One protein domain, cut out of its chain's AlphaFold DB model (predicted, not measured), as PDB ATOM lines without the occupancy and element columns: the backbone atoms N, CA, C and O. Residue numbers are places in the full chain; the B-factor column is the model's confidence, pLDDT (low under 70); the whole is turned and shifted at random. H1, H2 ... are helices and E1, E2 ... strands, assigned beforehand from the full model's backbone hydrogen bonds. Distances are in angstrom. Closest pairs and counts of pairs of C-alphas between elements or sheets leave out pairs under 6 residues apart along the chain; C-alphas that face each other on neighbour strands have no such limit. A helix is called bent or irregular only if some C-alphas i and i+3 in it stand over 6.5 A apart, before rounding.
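This is residues 9 to 58 of the 388 residues of an uncharacterized protein of Paxillus involutus ATCC 200175 (UniProt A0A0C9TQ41). Little regular structure is here: a rounded body mostly of loops, with the short strand E1 on one side, the short helix H1 on another, and residues 34 to 58 winding along a third side. Residues 9 to 10 fold back beside E1. The printed part has 50 residues, with E1 before H1, 10 residues in named elements, class mixed. It is compact, radius of gyration of the C-alphas 10.1 A, spanning 24 by 22 by 16 A.

Start at residues 9 to 10, antiparallel to residues 17 to 18 of E1, residues 17 to 19, which pairs with no named strand. A short link of 7 residues leads to H1, residues 27 to 33, apart from E1. In H1, 1 of 3 O i to N i+4 pairs and 2 of 4 O i to N i+3 pairs are within hydrogen-bond range. Farther on, residues 56 to 57 pair antiparallel with residues 23 to 24.

Find C-alpha 17 at (-21.306, -17.367, 6.413); E1 runs 6.9 A. H1 runs 10.3 A to C-alpha 33 at (-33.956, -18.472, 7.675), irregular: C-alphas 28 and 31 are 7.3 A apart.

The C-alphas farthest apart, of Pro 15 and Asp 52, are 26.7 A apart. The printed part has no cut, and no printed residue is under 70 in pLDDT.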
ATOM      1  N   TRP A   9     -24.478 -21.201   8.691       81.88
ATOM      2  CA  TRP A   9     -25.517 -20.422   8.030       81.88
ATOM      3  C   TRP A   9     -24.922 -19.731   6.808       81.88
ATOM      4  O   TRP A   9     -24.139 -18.787   6.947       81.88
ATOM      5  N   ILE A  10     -25.296 -20.189   5.615       81.56
ATOM      6  CA  ILE A  10     -24.794 -19.667   4.341       81.56
ATOM      7  C   ILE A  10     -25.763 -18.610   3.807       81.56
ATOM      8  O   ILE A  10     -26.970 -18.825   3.753       81.56
ATOM      9  N   CYS A  11     -25.244 -17.448   3.415       78.44
ATOM     10  CA  CYS A  11     -26.057 -16.429   2.764       78.44
ATOM     11  C   CYS A  11     -26.359 -16.820   1.309       78.44
ATOM     12  O   CYS A  11     -25.447 -17.072   0.523       78.44
ATOM     13  N   ASN A  12     -27.630 -16.763   0.908       76.88
ATOM     14  CA  ASN A  12     -28.050 -17.135  -0.449       76.88
ATOM     15  C   ASN A  12     -27.659 -16.101  -1.522       76.88
ATOM     16  O   ASN A  12     -27.689 -16.394  -2.714       76.88
ATOM     17  N   THR A  13     -27.296 -14.878  -1.123       78.75
ATOM     18  CA  THR A  13     -27.020 -13.767  -2.054       78.75
ATOM     19  C   THR A  13     -25.573 -13.292  -2.053       78.75
ATOM     20  O   THR A  13     -25.189 -12.479  -2.894       78.75
ATOM     21  N   CYS A  14     -24.747 -13.754  -1.114       79.00
ATOM     22  CA  CYS A  14     -23.346 -13.360  -1.037       79.00
ATOM     23  C   CYS A  14     -22.511 -14.465  -0.377       79.00
ATOM     24  O   CYS A  14     -23.056 -15.290   0.343       79.00
ATOM     25  N   PRO A  15     -21.183 -14.479  -0.557       76.25
ATOM     26  CA  PRO A  15     -20.335 -15.576  -0.083       76.25
ATOM     27  C   PRO A  15     -20.106 -15.601   1.441       76.25
ATOM     28  O   PRO A  15     -19.160 -16.237   1.894       76.25
ATOM     29  N   ARG A  16     -20.902 -14.866   2.229       80.00
ATOM     30  CA  ARG A  16     -20.718 -14.751   3.679       80.00
ATOM     31  C   ARG A  16     -21.401 -15.890   4.428       80.00
ATOM     32  O   ARG A  16     -22.512 -16.281   4.068       80.00
ATOM     33  N   VAL A  17     -20.785 -16.315   5.528       81.81
ATOM     34  CA  VAL A  17     -21.306 -17.367   6.413       81.81
ATOM     35  C   VAL A  17     -21.311 -16.949   7.891       81.81
ATOM     36  O   VAL A  17     -20.563 -16.053   8.289       81.81
ATOM     37  N   PHE A  18     -22.138 -17.604   8.714       83.12
ATOM     38  CA  PHE A  18     -22.065 -17.565  10.184       83.12
ATOM     39  C   PHE A  18     -21.970 -18.983  10.742       83.12
ATOM     40  O   PHE A  18     -22.637 -19.870  10.233       83.12
ATOM     41  N   CYS A  19     -21.229 -19.194  11.827       82.44
ATOM     42  CA  CYS A  19     -21.285 -20.467  12.550       82.44
ATOM     43  C   CYS A  19     -22.581 -20.570  13.370       82.44
ATOM     44  O   CYS A  19     -22.939 -19.636  14.096       82.44
ATOM     45  N   ASP A  20     -23.254 -21.714  13.282       83.31
ATOM     46  CA  ASP A  20     -24.509 -22.027  13.967       83.31
ATOM     47  C   ASP A  20     -24.397 -22.039  15.504       83.31
ATOM     48  O   ASP A  20     -25.321 -21.638  16.211       83.31
ATOM     49  N   ARG A  21     -23.228 -22.406  16.041       84.56
ATOM     50  CA  ARG A  21     -22.920 -22.334  17.479       84.56
ATOM     51  C   ARG A  21     -22.747 -20.898  17.949       84.56
ATOM     52  O   ARG A  21     -23.062 -20.565  19.093       84.56
ATOM     53  N   CYS A  22     -22.218 -20.051  17.071       84.50
ATOM     54  CA  CYS A  22     -21.909 -18.663  17.376       84.50
ATOM     55  C   CYS A  22     -23.147 -17.767  17.226       84.50
ATOM     56  O   CYS A  22     -23.290 -16.819  18.002       84.50
ATOM     57  N   VAL A  23     -24.064 -18.106  16.315       85.31
ATOM     58  CA  VAL A  23     -25.341 -17.421  16.086       85.31
ATOM     59  C   VAL A  23     -26.492 -18.410  16.263       85.31
ATOM     60  O   VAL A  23     -26.824 -19.167  15.354       85.31
ATOM     61  N   VAL A  24     -27.112 -18.385  17.447       85.50
ATOM     62  CA  VAL A  24     -28.182 -19.328  17.794       85.50
ATOM     63  C   VAL A  24     -29.521 -18.800  17.293       85.50
ATOM     64  O   VAL A  24     -29.994 -17.750  17.736       85.50
ATOM     65  N   ILE A  25     -30.139 -19.565  16.398       86.56
ATOM     66  CA  ILE A  25     -31.473 -19.299  15.861       86.56
ATOM     67  C   ILE A  25     -32.471 -20.190  16.599       86.56
ATOM     68  O   ILE A  25     -32.255 -21.392  16.741       86.56
ATOM     69  N   ASP A  26     -33.555 -19.597  17.097       87.50
ATOM     70  CA  ASP A  26     -34.642 -20.349  17.729       87.50
ATOM     71  C   ASP A  26     -35.245 -21.340  16.719       87.50
ATOM     72  O   ASP A  26     -35.452 -20.999  15.551       87.50
ATOM     73  N   ALA A  27     -35.550 -22.555  17.180       88.75
ATOM     74  CA  ALA A  27     -36.067 -23.648  16.364       88.75
ATOM     75  C   ALA A  27     -37.250 -23.231  15.475       88.75
ATOM     76  O   ALA A  27     -37.350 -23.671  14.329       88.75
ATOM     77  N   LYS A  28     -38.115 -22.333  15.967       90.50
ATOM     78  CA  LYS A  28     -39.287 -21.850  15.217       90.50
ATOM     79  C   LYS A  28     -38.949 -21.003  13.984       90.50
ATOM     80  O   LYS A  28     -39.799 -20.862  13.113       90.50
ATOM     81  N   TYR A  29     -37.742 -20.433  13.907       88.44
ATOM     82  CA  TYR A  29     -37.292 -19.630  12.766       88.44
ATOM     83  C   TYR A  29     -36.368 -20.398  11.813       88.44
ATOM     84  O   TYR A  29     -36.031 -19.852  10.767       88.44
ATOM     85  N   LEU A  30     -35.974 -21.641  12.124       87.69
ATOM     86  CA  LEU A  30     -35.020 -22.406  11.304       87.69
ATOM     87  C   LEU A  30     -35.500 -22.599   9.860       87.69
ATOM     88  O   LEU A  30     -34.718 -22.427   8.930       87.69
ATOM     89  N   SER A  31     -36.783 -22.906   9.659       87.31
ATOM     90  CA  SER A  31     -37.341 -23.030   8.309       87.31
ATOM     91  C   SER A  31     -37.321 -21.693   7.572       87.31
ATOM     92  O   SER A  31     -36.964 -21.658   6.404       87.31
ATOM     93  N   LEU A  32     -37.637 -20.598   8.269       86.62
ATOM     94  CA  LEU A  32     -37.735 -19.256   7.697       86.62
ATOM     95  C   LEU A  32     -36.373 -18.721   7.235       86.62
ATOM     96  O   LEU A  32     -36.277 -18.120   6.169       86.62
ATOM     97  N   VAL A  33     -35.315 -18.932   8.023       85.44
ATOM     98  CA  VAL A  33     -33.956 -18.472   7.675       85.44
ATOM     99  C   VAL A  33     -33.306 -19.305   6.569       85.44
ATOM    100  O   VAL A  33     -32.360 -18.831   5.946       85.44
ATOM    101  N   ALA A  34     -33.814 -20.515   6.325       84.25
ATOM    102  CA  ALA A  34     -33.366 -21.400   5.255       84.25
ATOM    103  C   ALA A  34     -34.083 -21.148   3.915       84.25
ATOM    104  O   ALA A  34     -33.709 -21.740   2.906       84.25
ATOM    105  N   GLU A  35     -35.116 -20.301   3.884       85.00
ATOM    106  CA  GLU A  35     -35.851 -20.001   2.657       85.00
ATOM    107  C   GLU A  35     -35.012 -19.209   1.636       85.00
ATOM    108  O   GLU A  35     -34.072 -18.473   1.958       85.00
ATOM    109  N   ASP A  36     -35.418 -19.280   0.368       82.06
ATOM    110  CA  ASP A  36     -34.815 -18.475  -0.689       82.06
ATOM    111  C   ASP A  36     -34.997 -16.965  -0.442       82.06
ATOM    112  O   ASP A  36     -35.964 -16.486   0.171       82.06
ATOM    113  N   GLY A  37     -34.028 -16.181  -0.923       78.50
ATOM    114  CA  GLY A  37     -34.041 -14.717  -0.824       78.50
ATOM    115  C   GLY A  37     -33.709 -14.147   0.560       78.50
ATOM    116  O   GLY A  37     -33.724 -12.926   0.723       78.50
ATOM    117  N   VAL A  38     -33.395 -14.997   1.543       77.69
ATOM    118  CA  VAL A  38     -32.817 -14.569   2.822       77.69
ATOM    119  C   VAL A  38     -31.378 -14.100   2.603       77.69
ATOM    120  O   VAL A  38     -30.552 -14.805   2.021       77.69
ATOM    121  N   VAL A  39     -31.076 -12.881   3.053       80.06
ATOM    122  CA  VAL A  39     -29.746 -12.269   2.948       80.06
ATOM    123  C   VAL A  39     -29.031 -12.229   4.299       80.06
ATOM    124  O   VAL A  39     -29.632 -12.430   5.358       80.06
ATOM    125  N   PHE A  40     -27.729 -11.941   4.253       72.56
ATOM    126  CA  PHE A  40     -26.853 -11.844   5.419       72.56
ATOM    127  C   PHE A  40     -27.460 -10.975   6.533       72.56
ATOM    128  O   PHE A  40     -27.877  -9.844   6.289       72.56
ATOM    129  N   GLY A  41     -27.471 -11.506   7.759       75.69
ATOM    130  CA  GLY A  41     -28.119 -10.878   8.915       75.69
ATOM    131  C   GLY A  41     -29.592 -11.255   9.101       75.69
ATOM    132  O   GLY A  41     -30.258 -10.629   9.917       75.69
ATOM    133  N   PHE A  42     -30.094 -12.255   8.366       82.81
ATOM    134  CA  PHE A  42     -31.486 -12.721   8.409       82.81
ATOM    135  C   PHE A  42     -32.484 -11.626   8.012       82.81
ATOM    136  O   PHE A  42     -33.442 -11.342   8.729       82.81
ATOM    137  N   TYR A  43     -32.280 -11.041   6.828       83.06
ATOM    138  CA  TYR A  43     -33.209 -10.080   6.221       83.06
ATOM    139  C   TYR A  43     -33.844 -10.628   4.939       83.06
ATOM    140  O   TYR A  43     -33.236 -11.420   4.220       83.06
ATOM    141  N   ARG A  44     -35.040 -10.138   4.602       84.88
ATOM    142  CA  ARG A  44     -35.689 -10.296   3.292       84.88
ATOM    143  C   ARG A  44     -36.310  -8.960   2.889       84.88
ATOM    144  O   ARG A  44     -37.104  -8.404   3.636       84.88
ATOM    145  N   GLY A  45     -35.941  -8.425   1.722       80.12
ATOM    146  CA  GLY A  45     -36.528  -7.176   1.207       80.12
ATOM    147  C   GLY A  45     -36.462  -6.001   2.196       80.12
ATOM    148  O   GLY A  45     -37.473  -5.349   2.437       80.12
ATOM    149  N   ASN A  46     -35.289  -5.761   2.797       82.50
ATOM    150  CA  ASN A  46     -35.033  -4.767   3.858       82.50
ATOM    151  C   ASN A  46     -35.794  -4.966   5.182       82.50
ATOM    152  O   ASN A  46     -35.667  -4.130   6.075       82.50
ATOM    153  N   GLN A  47     -36.531  -6.062   5.358       84.62
ATOM    154  CA  GLN A  47     -37.187  -6.394   6.622       84.62
ATOM    155  C   GLN A  47     -36.439  -7.518   7.353       84.62
ATOM    156  O   GLN A  47     -35.990  -8.462   6.698       84.62
ATOM    157  N   PRO A  48     -36.278  -7.440   8.687       85.94
ATOM    158  CA  PRO A  48     -35.713  -8.539   9.462       85.94
ATOM    159  C   PRO A  48     -36.692  -9.721   9.481       85.94
ATOM    160  O   PRO A  48     -37.883  -9.543   9.726       85.94
ATOM    161  N   LEU A  49     -36.192 -10.936   9.252       84.75
ATOM    162  CA  LEU A  49     -36.990 -12.173   9.304       84.75
ATOM    163  C   LEU A  49     -37.348 -12.573  10.736       84.75
ATOM    164  O   LEU A  49     -38.321 -13.289  10.952       84.75
ATOM    165  N   ILE A  50     -36.573 -12.101  11.712       85.25
ATOM    166  CA  ILE A  50     -36.771 -12.366  13.137       85.25
ATOM    167  C   ILE A  50     -37.073 -11.023  13.825       85.25
ATOM    168  O   ILE A  50     -36.188 -10.445  14.453       85.25
ATOM    169  N   PRO A  51     -38.287 -10.460  13.656       75.88
ATOM    170  CA  PRO A  51     -38.605  -9.114  14.140       75.88
ATOM    171  C   PRO A  51     -38.728  -9.038  15.668       75.88
ATOM    172  O   PRO A  51     -38.455  -7.991  16.251       75.88
ATOM    173  N   ASP A  52     -39.097 -10.145  16.317       76.56
ATOM    174  CA  ASP A  52     -39.508 -10.142  17.728       76.56
ATOM    175  C   ASP A  52     -38.408 -10.590  18.700       76.56
ATOM    176  O   ASP A  52     -38.618 -10.588  19.913       76.56
ATOM    177  N   ILE A  53     -37.242 -11.019  18.199       73.44
ATOM    178  CA  ILE A  53     -36.165 -11.570  19.030       73.44
ATOM    179  C   ILE A  53     -34.816 -10.999  18.611       73.44
ATOM    180  O   ILE A  53     -34.429 -11.043  17.445       73.44
ATOM    181  N   PHE A  54     -34.056 -10.526  19.598       78.12
ATOM    182  CA  PHE A  54     -32.647 -10.218  19.410       78.12
ATOM    183  C   PHE A  54     -31.870 -11.522  19.193       78.12
ATOM    184  O   PHE A  54     -31.782 -12.359  20.098       78.12
ATOM    185  N   VAL A  55     -31.319 -11.712  17.991       80.69
ATOM    186  CA  VAL A  55     -30.530 -12.906  17.662       80.69
ATOM    187  C   VAL A  55     -29.371 -13.022  18.650       80.69
ATOM    188  O   VAL A  55     -28.535 -12.127  18.770       80.69
ATOM    189  N   THR A  56     -29.340 -14.127  19.394       81.50
ATOM    190  CA  THR A  56     -28.347 -14.314  20.452       81.50
ATOM    191  C   THR A  56     -27.032 -14.774  19.842       81.50
ATOM    192  O   THR A  56     -26.915 -15.894  19.338       81.50
ATOM    193  N   VAL A  57     -26.021 -13.914  19.936       83.00
ATOM    194  CA  VAL A  57     -24.644 -14.254  19.581       83.00
ATOM    195  C   VAL A  57     -23.957 -14.809  20.826       83.00
ATOM    196  O   VAL A  57     -23.708 -14.072  21.777       83.00
ATOM    197  N   LYS A  58     -23.689 -16.120  20.843       84.25
ATOM    198  CA  LYS A  58     -22.979 -16.792  21.949       84.25
ATOM    199  C   LYS A  58     -21.471 -16.887  21.722       84.25
ATOM    200  O   LYS A  58     -20.727 -17.094  22.675       84.25
TER     201      LYS A  58